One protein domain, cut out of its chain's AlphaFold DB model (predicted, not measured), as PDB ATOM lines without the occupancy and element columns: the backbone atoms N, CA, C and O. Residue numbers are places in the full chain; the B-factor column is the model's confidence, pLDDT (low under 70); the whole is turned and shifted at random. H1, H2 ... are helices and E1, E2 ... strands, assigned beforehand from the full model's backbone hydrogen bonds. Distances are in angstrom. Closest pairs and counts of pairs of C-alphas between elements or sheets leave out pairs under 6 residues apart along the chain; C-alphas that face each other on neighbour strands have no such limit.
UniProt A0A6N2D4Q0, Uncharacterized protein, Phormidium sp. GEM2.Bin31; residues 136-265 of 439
ATOM      1  N   ALA A 136     142.212 203.869 265.351       94.12
ATOM      2  CA  ALA A 136     141.752 202.764 266.186       94.12
ATOM      3  C   ALA A 136     142.941 201.932 266.694       94.12
ATOM      4  O   ALA A 136     143.896 201.691 265.953       94.12
ATOM      5  N   GLU A 137     142.865 201.428 267.925       92.25
ATOM      6  CA  GLU A 137     143.901 200.560 268.493       92.25
ATOM      7  C   GLU A 137     144.192 199.359 267.587       92.25
ATOM      8  O   GLU A 137     145.353 199.066 267.314       92.25
ATOM      9  N   SER A 138     143.151 198.723 267.045       93.12
ATOM     10  CA  SER A 138     143.268 197.617 266.095       93.12
ATOM     11  C   SER A 138     144.039 197.979 264.826       93.12
ATOM     12  O   SER A 138     144.661 197.098 264.244       93.12
ATOM     13  N   TYR A 139     143.999 199.243 264.388       93.56
ATOM     14  CA  TYR A 139     144.795 199.726 263.258       93.56
ATOM     15  C   TYR A 139     146.264 199.876 263.657       93.56
ATOM     16  O   TYR A 139     147.138 199.331 262.988       93.56
ATOM     17  N   ALA A 140     146.530 200.565 264.771       92.44
ATOM     18  CA  ALA A 140     147.890 200.843 265.220       92.44
ATOM     19  C   ALA A 140     148.675 199.559 265.531       92.44
ATOM     20  O   ALA A 140     149.832 199.438 265.158       92.44
ATOM     21  N   ILE A 141     148.050 198.559 266.159       91.50
ATOM     22  CA  ILE A 141     148.752 197.311 266.497       91.50
ATOM     23  C   ILE A 141     148.686 196.246 265.392       91.50
ATOM     24  O   ILE A 141     149.229 195.157 265.576       91.50
ATOM     25  N   ALA A 142     148.035 196.518 264.253       91.00
ATOM     26  CA  ALA A 142     147.839 195.527 263.192       91.00
ATOM     27  C   ALA A 142     149.143 194.848 262.726       91.00
ATOM     28  O   ALA A 142     149.129 193.620 262.597       91.00
ATOM     29  N   PRO A 143     150.278 195.557 262.524       89.19
ATOM     30  CA  PRO A 143     151.527 194.900 262.136       89.19
ATOM     31  C   PRO A 143     152.012 193.882 263.180       89.19
ATOM     32  O   PRO A 143     152.410 192.772 262.826       89.19
ATOM     33  N   LEU A 144     151.897 194.218 264.469       87.12
ATOM     34  CA  LEU A 144     152.288 193.353 265.588       87.12
ATOM     35  C   LEU A 144     151.350 192.147 265.745       87.12
ATOM     36  O   LEU A 144     151.800 191.046 266.051       87.12
ATOM     37  N   VAL A 145     150.050 192.321 265.492       84.56
ATOM     38  CA  VAL A 145     149.072 191.216 265.493       84.56
ATOM     39  C   VAL A 145     149.315 190.270 264.320       84.56
ATOM     40  O   VAL A 145     149.339 189.054 264.502       84.56
ATOM     41  N   ASN A 146     149.569 190.810 263.126       82.50
ATOM     42  CA  ASN A 146     149.926 190.022 261.943       82.50
ATOM     43  C   ASN A 146     151.258 189.275 262.127       82.50
ATOM     44  O   ASN A 146     151.483 188.239 261.500       82.50
ATOM     45  N   ALA A 147     152.132 189.788 262.995       76.56
ATOM     46  CA  ALA A 147     153.354 189.129 263.443       76.56
ATOM     47  C   ALA A 147     153.163 188.133 264.589       76.56
ATOM     48  O   ALA A 147     154.139 187.544 265.040       76.56
ATOM     49  N   LYS A 148     151.929 187.943 265.077       79.38
ATOM     50  CA  LYS A 148     151.612 187.156 266.281       79.38
ATOM     51  C   LYS A 148     152.363 187.623 267.539       79.38
ATOM     52  O   LYS A 148     152.450 186.883 268.513       79.38
ATOM     53  N   SER A 149     152.869 188.853 267.540       71.38
ATOM     54  CA  SER A 149     153.567 189.457 268.678       71.38
ATOM     55  C   SER A 149     152.594 190.068 269.689       71.38
ATOM     56  O   SER A 149     152.954 190.256 270.846       71.38
ATOM     57  N   LEU A 150     151.356 190.370 269.272       77.44
ATOM     58  CA  LEU A 150     150.291 190.900 270.127       77.44
ATOM     59  C   LEU A 150     148.925 190.276 269.815       77.44
ATOM     60  O   LEU A 150     148.675 189.778 268.718       77.44
ATOM     61  N   ALA A 151     148.019 190.344 270.793       80.50
ATOM     62  CA  ALA A 151     146.613 189.988 270.619       80.50
ATOM     63  C   ALA A 151     145.844 191.074 269.832       80.50
ATOM     64  O   ALA A 151     146.253 192.236 269.864       80.50
ATOM     65  N   PRO A 152     144.722 190.733 269.161       85.25
ATOM     66  CA  PRO A 152     143.902 191.701 268.432       85.25
ATOM     67  C   PRO A 152     143.449 192.887 269.293       85.25
ATOM     68  O   PRO A 152     143.065 192.719 270.451       85.25
ATOM     69  N   GLY A 153     143.479 194.082 268.703       81.19
ATOM     70  CA  GLY A 153     143.162 195.334 269.390       81.19
ATOM     71  C   GLY A 153     141.671 195.662 269.389       81.19
ATOM     72  O   GLY A 153     140.880 195.038 268.679       81.19
ATOM     73  N   SER A 154     141.286 196.677 270.164       89.44
ATOM     74  CA  SER A 154     139.923 197.213 270.160       89.44
ATOM     75  C   SER A 154     139.710 198.262 269.058       89.44
ATOM     76  O   SER A 154     140.645 198.703 268.392       89.44
ATOM     77  N   THR A 155     138.471 198.722 268.885       90.62
ATOM     78  CA  THR A 155     138.148 199.860 268.007       90.62
ATOM     79  C   THR A 155     138.285 201.211 268.713       90.62
ATOM     80  O   THR A 155     137.871 202.231 268.163       90.62
ATOM     81  N   ARG A 156     138.803 201.240 269.949       90.12
ATOM     82  CA  ARG A 156     138.974 202.483 270.706       90.12
ATOM     83  C   ARG A 156     140.018 203.360 270.002       90.12
ATOM     84  O   ARG A 156     141.091 202.842 269.686       90.12
ATOM     85  N   PRO A 157     139.739 204.653 269.767       92.19
ATOM     86  CA  PRO A 157     140.736 205.556 269.213       92.19
ATOM     87  C   PRO A 157     141.885 205.724 270.206       92.19
ATOM     88  O   PRO A 157     141.673 205.838 271.418       92.19
ATOM     89  N   LEU A 158     143.101 205.709 269.679       92.81
ATOM     90  CA  LEU A 158     144.301 205.991 270.440       92.81
ATOM     91  C   LEU A 158     144.598 207.498 270.427       92.81
ATOM     92  O   LEU A 158     144.395 208.147 269.402       92.81
ATOM     93  N   PRO A 159     145.076 208.063 271.544       93.75
ATOM     94  CA  PRO A 159     145.305 209.498 271.671       93.75
ATOM     95  C   PRO A 159     146.503 209.960 270.831       93.75
ATOM     96  O   PRO A 159     147.557 209.328 270.848       93.75
ATOM     97  N   LEU A 160     146.377 211.105 270.162       95.69
ATOM     98  CA  LEU A 160     147.505 211.805 269.535       95.69
ATOM     99  C   LEU A 160     147.950 212.926 270.469       95.69
ATOM    100  O   LEU A 160     147.117 213.677 270.963       95.69
ATOM    101  N   THR A 161     149.239 213.029 270.761       94.38
ATOM    102  CA  THR A 161     149.739 213.871 271.857       94.38
ATOM    103  C   THR A 161     150.825 214.852 271.448       94.38
ATOM    104  O   THR A 161     151.124 215.761 272.223       94.38
ATOM    105  N   HIS A 162     151.408 214.687 270.262       93.75
ATOM    106  CA  HIS A 162     152.432 215.575 269.724       93.75
ATOM    107  C   HIS A 162     152.068 216.018 268.313       93.75
ATOM    108  O   HIS A 162     151.478 215.257 267.550       93.75
ATOM    109  N   LEU A 163     152.446 217.248 267.976       95.12
ATOM    110  CA  LEU A 163     152.381 217.801 266.632       95.12
ATOM    111  C   LEU A 163     153.799 218.151 266.191       95.12
ATOM    112  O   LEU A 163     154.518 218.832 266.919       95.12
ATOM    113  N   GLN A 164     154.187 217.704 265.005       94.81
ATOM    114  CA  GLN A 164     155.497 217.956 264.417       94.81
ATOM    115  C   GLN A 164     155.329 218.448 262.980       94.81
ATOM    116  O   GLN A 164     154.561 217.870 262.217       94.81
ATOM    117  N   ALA A 165     156.053 219.497 262.588       92.88
ATOM    118  CA  ALA A 165     156.150 219.880 261.181       92.88
ATOM    119  C   ALA A 165     157.108 218.931 260.440       92.88
ATOM    120  O   ALA A 165     158.194 218.630 260.933       92.88
ATOM    121  N   LEU A 166     156.710 218.474 259.257       93.31
ATOM    122  CA  LEU A 166     157.518 217.646 258.365       93.31
ATOM    123  C   LEU A 166     158.142 218.560 257.308       93.31
ATOM    124  O   LEU A 166     157.518 218.838 256.288       93.31
ATOM    125  N   THR A 167     159.333 219.083 257.588       89.88
ATOM    126  CA  THR A 167     159.996 220.085 256.732       89.88
ATOM    127  C   THR A 167     161.141 219.519 255.903       89.88
ATOM    128  O   THR A 167     161.455 220.053 254.845       89.88
ATOM    129  N   GLU A 168     161.799 218.468 256.385       90.94
ATOM    130  CA  GLU A 168     162.933 217.859 255.692       90.94
ATOM    131  C   GLU A 168     162.454 217.130 254.435       90.94
ATOM    132  O   GLU A 168     161.542 216.312 254.520       90.94
ATOM    133  N   ASN A 169     163.040 217.473 253.280       90.56
ATOM    134  CA  ASN A 169     162.704 216.947 251.948       90.56
ATOM    135  C   ASN A 169     161.207 216.974 251.599       90.56
ATOM    136  O   ASN A 169     160.768 216.244 250.714       90.56
ATOM    137  N   ALA A 170     160.407 217.785 252.288       91.50
ATOM    138  CA  ALA A 170     158.981 217.850 252.035       91.50
ATOM    139  C   ALA A 170     158.704 218.551 250.691       91.50
ATOM    140  O   ALA A 170     159.407 219.499 250.340       91.50
ATOM    141  N   PRO A 171     157.674 218.123 249.941       90.19
ATOM    142  CA  PRO A 171     157.231 218.825 248.742       90.19
ATOM    143  C   PRO A 171     156.860 220.286 249.030       90.19
ATOM    144  O   PRO A 171     156.137 220.553 249.989       90.19
ATOM    145  N   ASP A 172     157.259 221.201 248.140       84.81
ATOM    146  CA  ASP A 172     157.008 222.649 248.273       84.81
ATOM    147  C   ASP A 172     155.526 223.051 248.132       84.81
ATOM    148  O   ASP A 172     155.145 224.181 248.452       84.81
ATOM    149  N   ASP A 173     154.673 222.160 247.615       81.12
ATOM    150  CA  ASP A 173     153.237 222.413 247.446       81.12
ATOM    151  C   ASP A 173     152.506 222.278 248.786       81.12
ATOM    152  O   ASP A 173     151.775 221.317 248.990       81.12
ATOM    153  N   GLY A 174     152.731 223.241 249.686       88.44
ATOM    154  CA  GLY A 174     152.072 223.386 250.987       88.44
ATOM    155  C   GLY A 174     152.927 222.974 252.190       88.44
ATOM    156  O   GLY A 174     154.148 222.899 252.111       88.44
ATOM    157  N   LEU A 175     152.284 222.788 253.349       92.56
ATOM    158  CA  LEU A 175     152.953 222.412 254.603       92.56
ATOM    159  C   LEU A 175     152.458 221.063 255.099       92.56
ATOM    160  O   LEU A 175     151.266 220.759 255.030       92.56
ATOM    161  N   TRP A 176     153.361 220.291 255.683       95.19
ATOM    162  CA  TRP A 176     153.078 218.947 256.158       95.19
ATOM    163  C   TRP A 176     153.243 218.865 257.666       95.19
ATOM    164  O   TRP A 176     154.223 219.350 258.230       95.19
ATOM    165  N   PHE A 177     152.279 218.229 258.321       95.56
ATOM    166  CA  PHE A 177     152.262 218.066 259.767       95.56
ATOM    167  C   PHE A 177     152.006 216.616 260.134       95.56
ATOM    168  O   PHE A 177     151.175 215.947 259.524       95.56
ATOM    169  N   ASN A 178     152.688 216.148 261.168       97.19
ATOM    170  CA  ASN A 178     152.518 214.833 261.742       97.19
ATOM    171  C   ASN A 178     151.947 214.959 263.154       97.19
ATOM    172  O   ASN A 178     152.564 215.572 264.025       97.19
ATOM    173  N   LEU A 179     150.771 214.378 263.377       97.44
ATOM    174  CA  LEU A 179     150.218 214.182 264.709       97.44
ATOM    175  C   LEU A 179     150.598 212.787 265.181       97.44
ATOM    176  O   LEU A 179     150.254 211.801 264.531       97.44
ATOM    177  N   ILE A 180     151.284 212.714 266.314       96.88
ATOM    178  CA  ILE A 180     151.955 211.510 266.798       96.88
ATOM    179  C   ILE A 180     151.348 211.101 268.136       96.88
ATOM    180  O   ILE A 180     151.127 211.935 269.019       96.88
ATOM    181  N   GLY A 181     151.101 209.809 268.287       94.69
ATOM    182  CA  GLY A 181     150.878 209.136 269.554       94.69
ATOM    183  C   GLY A 181     151.871 207.987 269.708       94.69
ATOM    184  O   GLY A 181     152.328 207.394 268.731       94.69
ATOM    185  N   GLU A 182     152.191 207.668 270.953       92.56
ATOM    186  CA  GLU A 182     153.130 206.604 271.299       92.56
ATOM    187  C   GLU A 182     152.478 205.637 272.285       92.56
ATOM    188  O   GLU A 182     151.551 205.982 273.030       92.56
ATOM    189  N   ARG A 183     152.957 204.396 272.282       86.81
ATOM    190  CA  ARG A 183     152.572 203.374 273.245       86.81
ATOM    191  C   ARG A 183     153.754 202.471 273.547       86.81
ATOM    192  O   ARG A 183     154.383 201.932 272.646       86.81
ATOM    193  N   ASP A 184     153.966 202.200 274.825       80.88
ATOM    194  CA  ASP A 184     154.932 201.192 275.245       80.88
ATOM    195  C   ASP A 184     154.412 199.788 274.882       80.88
ATOM    196  O   ASP A 184     153.398 199.326 275.416       80.88
ATOM    197  N   THR A 185     155.085 199.107 273.951       72.25
ATOM    198  CA  THR A 185     154.757 197.733 273.515       72.25
ATOM    199  C   THR A 185     155.941 196.761 273.592       72.25
ATOM    200  O   THR A 185     155.866 195.676 273.023       72.25
ATOM    201  N   GLY A 186     157.026 197.108 274.292       67.44
ATOM    202  CA  GLY A 186     158.250 196.297 274.385       67.44
ATOM    203  C   GLY A 186     159.507 197.113 274.071       67.44
ATOM    204  O   GLY A 186     159.547 198.298 274.382       67.44
ATOM    205  N   GLU A 187     160.517 196.487 273.454       58.75
ATOM    206  CA  GLU A 187     161.864 197.069 273.255       58.75
ATOM    207  C   GLU A 187     161.965 198.217 272.229       58.75
ATOM    208  O   GLU A 187     162.957 198.936 272.256       58.75
ATOM    209  N   GLY A 188     160.964 198.443 271.369       61.56
ATOM    210  CA  GLY A 188     161.000 199.519 270.356       61.56
ATOM    211  C   GLY A 188     160.020 200.674 270.576       61.56
ATOM    212  O   GLY A 188     160.209 201.747 270.014       61.56
ATOM    213  N   GLY A 189     158.982 200.472 271.397       83.00
ATOM    214  CA  GLY A 189     157.823 201.369 271.439       83.00
ATOM    215  C   GLY A 189     157.020 201.360 270.125       83.00
ATOM    216  O   GLY A 189     157.557 201.246 269.030       83.00
ATOM    217  N   LEU A 190     155.698 201.452 270.222       91.44
ATOM    218  CA  LEU A 190     154.814 201.605 269.072       91.44
ATOM    219  C   LEU A 190     154.521 203.087 268.865       91.44
ATOM    220  O   LEU A 190     153.841 203.698 269.693       91.44
ATOM    221  N   SER A 191     154.938 203.620 267.725       95.31
ATOM    222  CA  SER A 191     154.526 204.947 267.270       95.31
ATOM    223  C   SER A 191     153.364 204.818 266.289       95.31
ATOM    224  O   SER A 191     153.266 203.869 265.506       95.31
ATOM    225  N   TYR A 192     152.431 205.756 266.334       97.00
ATOM    226  CA  TYR A 192     151.316 205.835 265.397       97.00
ATOM    227  C   TYR A 192     150.894 207.279 265.218       97.00
ATOM    228  O   TYR A 192     151.201 208.143 266.038       97.00
ATOM    229  N   GLY A 193     150.159 207.556 264.149       97.50
ATOM    230  CA  GLY A 193     149.789 208.931 263.907       97.50
ATOM    231  C   GLY A 193     148.995 209.190 262.654       97.50
ATOM    232  O   GLY A 193     148.417 208.297 262.026       97.50
ATOM    233  N   GLN A 194     148.947 210.474 262.339       97.75
ATOM    234  CA  GLN A 194     148.200 211.042 261.240       97.75
ATOM    235  C   GLN A 194     149.016 212.139 260.572       97.75
ATOM    236  O   GLN A 194     149.537 213.025 261.239       97.75
ATOM    237  N   VAL A 195     149.085 212.099 259.249       97.38
ATOM    238  CA  VAL A 195     149.753 213.115 258.440       97.38
ATOM    239  C   VAL A 195     148.699 214.030 257.862       97.38
ATOM    240  O   VAL A 195     147.757 213.565 257.217       97.38
ATOM    241  N   TYR A 196     148.878 215.326 258.061       94.88
ATOM    242  CA  TYR A 196     148.030 216.366 257.517       94.88
ATOM    243  C   TYR A 196     148.807 217.217 256.526       94.88
ATOM    244  O   TYR A 196     149.987 217.501 256.718       94.88
ATOM    245  N   HIS A 197     148.107 217.653 255.486       94.12
ATOM    246  CA  HIS A 197     148.618 218.601 254.511       94.12
ATOM    247  C   HIS A 197     147.815 219.901 254.577       94.12
ATOM    248  O   HIS A 197     146.583 219.863 254.499       94.12
ATOM    249  N   TYR A 198     148.510 221.027 254.712       91.62
ATOM    250  CA  TYR A 198     147.959 222.376 254.693       91.62
ATOM    251  C   TYR A 198     148.249 223.062 253.362       91.62
ATOM    252  O   TYR A 198     149.403 223.292 253.007       91.62
ATOM    253  N   ASN A 199     147.186 223.456 252.664       88.62
ATOM    254  CA  ASN A 199     147.274 224.304 251.487       88.62
ATOM    255  C   ASN A 199     147.116 225.786 251.894       88.62
ATOM    256  O   ASN A 199     145.986 226.201 252.187       88.62
ATOM    257  N   PRO A 200     148.189 226.601 251.845       84.31
ATOM    258  CA  PRO A 200     148.135 228.008 252.250       84.31
ATOM    259  C   PRO A 200     147.275 228.872 251.319       84.31
ATOM    260  O   PRO A 200     146.652 229.829 251.759       84.31
ATOM    261  N   SER A 201     147.155 228.514 250.036       80.50
ATOM    262  CA  SER A 201     146.332 229.269 249.075       80.50
ATOM    263  C   SER A 201     144.825 229.103 249.307       80.50
ATOM    264  O   SER A 201     144.021 229.848 248.745       80.50
ATOM    265  N   ARG A 202     144.424 228.082 250.071       78.94
ATOM    266  CA  ARG A 202     143.020 227.714 250.308       78.94
ATOM    267  C   ARG A 202     142.657 227.646 251.788       78.94
ATOM    268  O   ARG A 202     141.519 227.292 252.079       78.94
ATOM    269  N   TYR A 203     143.598 227.937 252.689       79.31
ATOM    270  CA  TYR A 203     143.447 227.781 254.140       79.31
ATOM    271  C   TYR A 203     142.874 226.415 254.540       79.31
ATOM    272  O   TYR A 203     142.050 226.296 255.444       79.31
ATOM    273  N   SER A 204     143.271 225.368 253.815       85.25
ATOM    274  CA  SER A 204     142.676 224.041 253.946       85.25
ATOM    275  C   SER A 204     143.699 223.060 254.486       85.25
ATOM    276  O   SER A 204     144.682 222.752 253.815       85.25
ATOM    277  N   LEU A 205     143.439 222.542 255.683       88.31
ATOM    278  CA  LEU A 205     144.164 221.417 256.258       88.31
ATOM    279  C   LEU A 205     143.358 220.137 256.022       88.31
ATOM    280  O   LEU A 205     142.132 220.120 256.099       88.31
ATOM    281  N   SER A 206     144.027 219.059 255.636       90.06
ATOM    282  CA  SER A 206     143.361 217.798 255.308       90.06
ATOM    283  C   SER A 206     144.198 216.615 255.761       90.06
ATOM    284  O   SER A 206     145.406 216.591 255.535       90.06
ATOM    285  N   LEU A 207     143.541 215.618 256.355       92.75
ATOM    286  CA  LEU A 207     144.154 214.336 256.687       92.75
ATOM    287  C   LEU A 207     144.540 213.602 255.395       92.75
ATOM    288  O   LEU A 207     143.690 213.354 254.542       92.75
ATOM    289  N   MET A 208     145.818 213.260 255.263       93.81
ATOM    290  CA  MET A 208     146.382 212.568 254.102       93.81
ATOM    291  C   MET A 208     146.548 211.074 254.347       93.81
ATOM    292  O   MET A 208     146.258 210.272 253.464       93.81
ATOM    293  N   LEU A 209     147.026 210.698 255.535       95.44
ATOM    294  CA  LEU A 209     147.370 209.316 255.848       95.44
ATOM    295  C   LEU A 209     147.297 209.066 257.355       95.44
ATOM    296  O   LEU A 209     147.731 209.900 258.143       95.44
ATOM    297  N   GLN A 210     146.799 207.895 257.752       97.25
ATOM    298  CA  GLN A 210     147.054 207.337 259.082       97.25
ATOM    299  C   GLN A 210     148.228 206.363 258.987       97.25
ATOM    300  O   GLN A 210     148.311 205.598 258.027       97.25
ATOM    301  N   TRP A 211     149.109 206.330 259.978       97.44
ATOM    302  CA  TRP A 211     150.311 205.495 259.938       97.44
ATOM    303  C   TRP A 211     150.606 204.854 261.295       97.44
ATOM    304  O   TRP A 211     150.059 205.248 262.328       97.44
ATOM    305  N   THR A 212     151.456 203.831 261.275       96.56
ATOM    306  CA  THR A 212     151.983 203.168 262.466       96.56
ATOM    307  C   THR A 212     153.384 202.630 262.197       96.56
ATOM    308  O   THR A 212     153.656 202.207 261.078       96.56
ATOM    309  N   SER A 213     154.243 202.661 263.213       95.75
ATOM    310  CA  SER A 213     155.590 202.109 263.210       95.75
ATOM    311  C   SER A 213     155.823 201.275 264.475       95.75
ATOM    312  O   SER A 213     155.931 201.833 265.572       95.75
ATOM    313  N   PRO A 214     155.903 199.936 264.358       92.94
ATOM    314  CA  PRO A 214     156.196 199.044 265.481       92.94
ATOM    315  C   PRO A 214     157.604 199.193 266.071       92.94
ATOM    316  O   PRO A 214     157.849 198.698 267.168       92.94
ATOM    317  N   VAL A 215     158.514 199.841 265.339       91.06
ATOM    318  CA  VAL A 215     159.893 200.146 265.759       91.06
ATOM    319  C   VAL A 215     160.039 201.572 266.302       91.06
ATOM    320  O   VAL A 215     161.152 202.038 266.527       91.06
ATOM    321  N   GLY A 216     158.922 202.286 266.466       92.44
ATOM    322  CA  GLY A 216     158.887 203.629 267.039       92.44
ATOM    323  C   GLY A 216     159.353 204.746 266.100       92.44
ATOM    324  O   GLY A 216     159.311 205.914 266.488       92.44
ATOM    325  N   GLN A 217     159.761 204.426 264.869       92.88
ATOM    326  CA  GLN A 217     160.277 205.410 263.920       92.88
ATOM    327  C   GLN A 217     159.169 206.321 263.383       92.88
ATOM    328  O   GLN A 217     158.040 205.899 263.118       92.88
ATOM    329  N   LEU A 218     159.502 207.600 263.228       95.06
ATOM    330  CA  LEU A 218     158.599 208.584 262.646       95.06
ATOM    331  C   LEU A 218     158.693 208.535 261.119       95.06
ATOM    332  O   LEU A 218     159.776 208.312 260.581       95.06
ATOM    333  N   PRO A 219     157.575 208.739 260.411       96.00
ATOM    334  CA  PRO A 219     157.592 208.743 258.962       96.00
ATOM    335  C   PRO A 219     158.245 210.016 258.416       96.00
ATOM    336  O   PRO A 219     158.177 211.079 259.042       96.00
ATOM    337  N   GLN A 220     158.838 209.912 257.231       94.75
ATOM    338  CA  GLN A 220     159.646 210.977 256.638       94.75
ATOM    339  C   GLN A 220     159.437 211.099 255.130       94.75
ATOM    340  O   GLN A 220     158.899 210.195 254.486       94.75
ATOM    341  N   TRP A 221     159.861 212.236 254.580       94.81
ATOM    342  CA  TRP A 221     159.975 212.443 253.142       94.81
ATOM    343  C   TRP A 221     161.380 212.094 252.674       94.81
ATOM    344  O   TRP A 221     162.364 212.554 253.253       94.81
ATOM    345  N   GLU A 222     161.479 211.307 251.613       91.69
ATOM    346  CA  GLU A 222     162.759 210.844 251.093       91.69
ATOM    347  C   GLU A 222     162.615 210.453 249.620       91.69
ATOM    348  O   GLU A 222     161.594 209.910 249.204       91.69
ATOM    349  N   GLU A 223     163.615 210.786 248.805       87.50
ATOM    350  CA  GLU A 223     163.622 210.441 247.384       87.50
ATOM    351  C   GLU A 223     164.144 209.011 247.202       87.50
ATOM    352  O   GLU A 223     165.349 208.765 247.219       87.50
ATOM    353  N   PHE A 224     163.224 208.069 247.005       77.31
ATOM    354  CA  PHE A 224     163.522 206.646 246.856       77.31
ATOM    355  C   PHE A 224     163.587 206.200 245.398       77.31
ATOM    356  O   PHE A 224     164.423 205.372 245.040       77.31
ATOM    357  N   THR A 225     162.694 206.706 244.543       70.94
ATOM    358  CA  THR A 225     162.553 206.175 243.171       70.94
ATOM    359  C   THR A 225     163.440 206.873 242.136       70.94
ATOM    360  O   THR A 225     163.420 206.524 240.955       70.94
ATOM    361  N   GLY A 226     164.206 207.895 242.541       68.19
ATOM    362  CA  GLY A 226     165.006 208.719 241.624       68.19
ATOM    363  C   GLY A 226     164.168 209.431 240.552       68.19
ATOM    364  O   GLY A 226     164.685 209.813 239.501       68.19
ATOM    365  N   GLY A 227     162.857 209.559 240.789       68.19
ATOM    366  CA  GLY A 227     161.898 210.221 239.909       68.19
ATOM    367  C   GLY A 227     161.910 211.750 240.014       68.19
ATOM    368  O   GLY A 227     161.113 212.396 239.334       68.19
ATOM    369  N   GLY A 228     162.785 212.330 240.847       74.69
ATOM    370  CA  GLY A 228     162.918 213.771 241.063       74.69
ATOM    371  C   GLY A 228     161.940 214.364 242.079       74.69
ATOM    372  O   GLY A 228     161.932 215.580 242.259       74.69
ATOM    373  N   GLY A 229     161.099 213.545 242.719       83.25
ATOM    374  CA  GLY A 229     160.167 213.971 243.762       83.25
ATOM    375  C   GLY A 229     160.245 213.045 244.980       83.25
ATOM    376  O   GLY A 229     160.383 211.839 244.790       83.25
ATOM    377  N   PRO A 230     160.149 213.582 246.208       91.00
ATOM    378  CA  PRO A 230     160.242 212.783 247.422       91.00
ATOM    379  C   PRO A 230     158.981 211.932 247.624       91.00
ATOM    380  O   PRO A 230     157.849 212.383 247.410       91.00
ATOM    381  N   GLU A 231     159.169 210.700 248.079       94.19
ATOM    382  CA  GLU A 231     158.114 209.828 248.570       94.19
ATOM    383  C   GLU A 231     157.956 209.955 250.085       94.19
ATOM    384  O   GLU A 231     158.904 210.220 250.820       94.19
ATOM    385  N   PHE A 232     156.734 209.738 250.567       95.81
ATOM    386  CA  PHE A 232     156.466 209.656 251.995       95.81
ATOM    387  C   PHE A 232     156.612 208.209 252.456       95.81
ATOM    388  O   PHE A 232     155.940 207.322 251.914       95.81
ATOM    389  N   VAL A 233     157.467 207.959 253.445       95.50
ATOM    390  CA  VAL A 233     157.835 206.607 253.870       95.50
ATOM    391  C   VAL A 233     157.543 206.369 255.339       95.50
ATOM    392  O   VAL A 233     157.834 207.186 256.208       95.50
ATOM    393  N   VAL A 234     156.926 205.216 255.593       96.44
ATOM    394  CA  VAL A 234     156.541 204.726 256.913       96.44
ATOM    395  C   VAL A 234     157.210 203.374 257.137       96.44
ATOM    396  O   VAL A 234     156.891 202.415 256.429       96.44
ATOM    397  N   ASP A 235     158.083 203.277 258.136       95.12
ATOM    398  CA  ASP A 235     158.653 201.998 258.566       95.12
ATOM    399  C   ASP A 235     157.645 201.231 259.436       95.12
ATOM    400  O   ASP A 235     157.291 201.669 260.532       95.12
ATOM    401  N   ARG A 236     157.179 200.081 258.945       94.12
ATOM    402  CA  ARG A 236     156.245 199.168 259.622       94.12
ATOM    403  C   ARG A 236     156.894 197.826 259.973       94.12
ATOM    404  O   ARG A 236     156.178 196.869 260.275       94.12
ATOM    405  N   THR A 237     158.222 197.759 259.924       93.00
ATOM    406  CA  THR A 237     159.034 196.570 260.191       93.00
ATOM    407  C   THR A 237     158.681 195.948 261.539       93.00
ATOM    408  O   THR A 237     158.429 196.644 262.525       93.00
ATOM    409  N   VAL A 238     158.667 194.615 261.593       90.12
ATOM    410  CA  VAL A 238     158.513 193.864 262.847       90.12
ATOM    411  C   VAL A 238     159.615 192.821 262.947       90.12
ATOM    412  O   VAL A 238     159.616 191.828 262.218       90.12
ATOM    413  N   GLY A 239     160.539 193.023 263.887       88.69
ATOM    414  CA  GLY A 239     161.705 192.159 264.041       88.69
ATOM    415  C   GLY A 239     162.616 192.242 262.816       88.69
ATOM    416  O   GLY A 239     163.013 193.332 262.419       88.69
ATOM    417  N   LEU A 240     162.938 191.092 262.225       91.12
ATOM    418  CA  LEU A 240     163.786 190.993 261.029       91.12
ATOM    419  C   LEU A 240     162.996 191.065 259.715       91.12
ATOM    420  O   LEU A 240     163.591 190.953 258.656       91.12
ATOM    421  N   GLU A 241     161.672 191.227 259.762       91.00
ATOM    422  CA  GLU A 241     160.812 191.270 258.577       91.00
ATOM    423  C   GLU A 241     160.564 192.729 258.148       91.00
ATOM    424  O   GLU A 241     159.740 193.401 258.787       91.00
ATOM    425  N   PRO A 242     161.254 193.234 257.105       92.75
ATOM    426  CA  PRO A 242     161.088 194.611 256.664       92.75
ATOM    427  C   PRO A 242     159.732 194.831 255.994       92.75
ATOM    428  O   PRO A 242     159.317 194.073 255.115       92.75
ATOM    429  N   ASP A 243     159.067 195.923 256.365       92.81
ATOM    430  CA  ASP A 243     157.827 196.364 255.725       92.81
ATOM    431  C   ASP A 243     157.772 197.889 255.655       92.81
ATOM    432  O   ASP A 243     157.455 198.553 256.640       92.81
ATOM    433  N   PHE A 244     158.030 198.454 254.476       93.75
ATOM    434  CA  PHE A 244     157.994 199.900 254.269       93.75
ATOM    435  C   PHE A 244     156.774 200.323 253.449       93.75
ATOM    436  O   PHE A 244     156.574 199.956 252.280       93.75
ATOM    437  N   GLY A 245     155.939 201.153 254.072       93.81
ATOM    438  CA  GLY A 245     154.845 201.854 253.418       93.81
ATOM    439  C   GLY A 245     155.375 203.062 252.655       93.81
ATOM    440  O   GLY A 245     155.610 204.100 253.258       93.81
ATOM    441  N   ILE A 246     155.540 202.926 251.339       94.69
ATOM    442  CA  ILE A 246     155.993 204.003 250.445       94.69
ATOM    443  C   ILE A 246     154.788 204.615 249.728       94.69
ATOM    444  O   ILE A 246     154.006 203.886 249.103       94.69
ATOM    445  N   TYR A 247     154.645 205.939 249.799       94.75
ATOM    446  CA  TYR A 247     153.532 206.693 249.228       94.75
ATOM    447  C   TYR A 247     154.036 207.806 248.309       94.75
ATOM    448  O   TYR A 247     154.875 208.617 248.687       94.75
ATOM    449  N   GLN A 248     153.476 207.872 247.106       92.12
ATOM    450  CA  GLN A 248     153.768 208.919 246.133       92.12
ATOM    451  C   GLN A 248     152.786 210.076 246.286       92.12
ATOM    452  O   GLN A 248     151.573 209.858 246.408       92.12
ATOM    453  N   LEU A 249     153.293 211.303 246.198       91.50
ATOM    454  CA  LEU A 249     152.445 212.477 246.069       91.50
ATOM    455  C   LEU A 249     151.851 212.524 244.657       91.50
ATOM    456  O   LEU A 249     152.573 212.528 243.662       91.50
ATOM    457  N   ARG A 250     150.523 212.561 244.556       89.25
ATOM    458  CA  ARG A 250     149.822 212.714 243.276       89.25
ATOM    459  C   ARG A 250     148.853 213.877 243.331       89.25
ATOM    460  O   ARG A 250     148.141 214.056 244.319       89.25
ATOM    461  N   SER A 251     148.774 214.623 242.236       87.31
ATOM    462  CA  SER A 251     147.726 215.622 242.063       87.31
ATOM    463  C   SER A 251     146.363 214.946 241.942       87.31
ATOM    464  O   SER A 251     146.222 213.875 241.343       87.31
ATOM    465  N   ARG A 252     145.335 215.596 242.479       82.81
ATOM    466  CA  ARG A 252     143.935 215.204 242.323       82.81
ATOM    467  C   ARG A 252     143.128 216.372 241.783       82.81
ATOM    468  O   ARG A 252     143.325 217.523 242.165       82.81
ATOM    469  N   ASN A 253     142.191 216.065 240.897       68.62
ATOM    470  CA  ASN A 253     141.307 217.074 240.334       68.62
ATOM    471  C   ASN A 253     140.191 217.415 241.346       68.62
ATOM    472  O   ASN A 253     139.620 216.513 241.951       68.62
ATOM    473  N   PHE A 254     139.846 218.702 241.470       61.56
ATOM    474  CA  PHE A 254     138.618 219.209 242.120       61.56
ATOM    475  C   PHE A 254     138.441 219.005 243.642       61.56
ATOM    476  O   PHE A 254     137.383 218.553 244.069       61.56
ATOM    477  N   LEU A 255     139.394 219.427 244.481       65.12
ATOM    478  CA  LEU A 255     139.209 219.536 245.944       65.12
ATOM    479  C   LEU A 255     139.981 220.747 246.519       65.12
ATOM    480  O   LEU A 255     140.925 221.205 245.873       65.12
ATOM    481  N   PRO A 256     139.621 221.278 247.712       67.00
ATOM    482  CA  PRO A 256     140.320 222.415 248.338       67.00
ATOM    483  C   PRO A 256     141.800 222.140 248.639       67.00
ATOM    484  O   PRO A 256     142.589 223.070 248.766       67.00
ATOM    485  N   ASN A 257     142.190 220.869 248.688       70.81
ATOM    486  CA  ASN A 257     143.577 220.446 248.752       70.81
ATOM    487  C   ASN A 257     143.874 219.618 247.479       70.81
ATOM    488  O   ASN A 257     143.198 218.610 247.280       70.81
ATOM    489  N   PRO A 258     144.774 220.040 246.574       82.00
ATOM    490  CA  PRO A 258     144.937 219.463 245.236       82.00
ATOM    491  C   PRO A 258     145.877 218.254 245.189       82.00
ATOM    492  O   PRO A 258     146.170 217.759 244.101       82.00
ATOM    493  N   VAL A 259     146.320 217.748 246.342       88.75
ATOM    494  CA  VAL A 259     147.243 216.612 246.429       88.75
ATOM    495  C   VAL A 259     146.689 215.474 247.282       88.75
ATOM    496  O   VAL A 259     145.757 215.647 248.072       88.75
ATOM    497  N   GLN A 260     147.252 214.288 247.086       91.38
ATOM    498  CA  GLN A 260     146.996 213.095 247.885       91.38
ATOM    499  C   GLN A 260     148.239 212.207 247.947       91.38
ATOM    500  O   GLN A 260     149.014 212.145 246.990       91.38
ATOM    501  N   LEU A 261     148.379 211.474 249.049       93.25
ATOM    502  CA  LEU A 261     149.341 210.385 249.178       93.25
ATOM    503  C   LEU A 261     148.719 209.095 248.641       93.25
ATOM    504  O   LEU A 261     147.693 208.634 249.143       93.25
ATOM    505  N   VAL A 262     149.332 208.509 247.613       92.69
ATOM    506  CA  VAL A 262     148.885 207.249 247.007       92.69
ATOM    507  C   VAL A 262     149.927 206.171 247.280       92.69
ATOM    508  O   VAL A 262     151.097 206.384 246.963       92.69
ATOM    509  N   PRO A 263     149.550 205.011 247.846       93.69
ATOM    510  CA  PRO A 263     150.510 203.948 248.107       93.69
ATOM    511  C   PRO A 263     151.131 203.442 246.804       93.69
ATOM    512  O   PRO A 263     150.428 203.183 245.824       93.69
ATOM    513  N   LEU A 264     152.444 203.226 246.822       92.94
ATOM    514  CA  LEU A 264     153.148 202.505 245.769       92.94
ATOM    515  C   LEU A 264     152.786 201.018 245.891       92.94
ATOM    516  O   LEU A 264     153.382 200.246 246.653       92.94
ATOM    517  N   SER A 265     151.718 200.643 245.194       92.62
ATOM    518  CA  SER A 265     151.120 199.312 245.240       92.62
ATOM    519  C   SER A 265     151.877 198.324 244.356       92.62
ATOM    520  O   SER A 265     152.342 198.678 243.277       92.62
TER     521      SER A 265
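Overview. This is residues 136 to 265 of the 439 residues of an uncharacterized protein of Phormidium sp. GEM2.Bin31 (UniProt A0A6N2D4Q0). Two antiparallel sheets of four strands form a sandwich that is only partly face to face: the second sheet, E5 to E8, curls past the E4 side of the first, E1 to E4, while E1 and E2 remain apart from it. H1 and H2, two very short helices, only graze one end of the first sheet, and a long unnamed stretch, residues 147 to 161, follows them. The printed part has 130 residues, with H1 and H2 first and then E1 to E8, the sheets running E1 E2 E3 E4 and E5 E6 E7 E8. The class is mostly strand, with under half of the residues in named elements. The whole is compact, with a radius of gyration of the C-alphas of 15.2 A and spans of 44 by 32 by 24 A.

Arrangement. Start at the twisted first sheet: E1, residues 162 to 165, E2, 175 to 183, E3, 190 to 199, and E4, 204 to 213, form a meander, each strand the antiparallel neighbour of the one before. Look for N 164 and O 178 at 2.9 A between E1 and E2, N 179 and O 194 at 2.8 A between E2 and E3, and N 193 and O 211 at 2.9 A between E3 and E4. The second meander is E5, residues 220 to 222, E6, 231 to 235, E7, 244 to 251, and E8, 259 to 263. Here N 222 and O 231 are 2.9 A apart, N 232 and O 247 2.9 A, and N 248 and O 262 2.8 A, within hydrogen-bond range. E7 is staggered, pairing with E6 over residues 244 to 247 and with E8 over 247 to 251. Between the sheets, the closest C-alphas of E4 and E6 are those of Ser 213 and Asp 235, 5.6 A, and of E4 and E8 those of Met 208 and Leu 261, 6.1 A. H1, residues 137 to 140, and H2, residues 142 to 146, meet only through their link; the closest C-alphas of H1 and E4 are those of Ala 140 and Thr 212, 5.5 A. In H2 the O i to N i+4 pair is within range; H1 is too short for one.

Along the chain. Find C-alpha 190 at (154.814, 201.605, 269.072); from there E3 runs 29.7 A to C-alpha 199. E4 measures 27.1 A, E2 26.6 A and E7 22.4 A. E8 ends at C-alpha 263, (150.510, 203.948, 248.107).

Size, cuts and confidence. The C-alphas farthest apart, Lys 148 and Ser 201, are 45.8 A from each other. The printed part has no cut, and H2 to E1 is the long link. Mean pLDDT of the printed part is 88.4; residues 186 to 188, 226 to 227 and 253 to 256 are under 70.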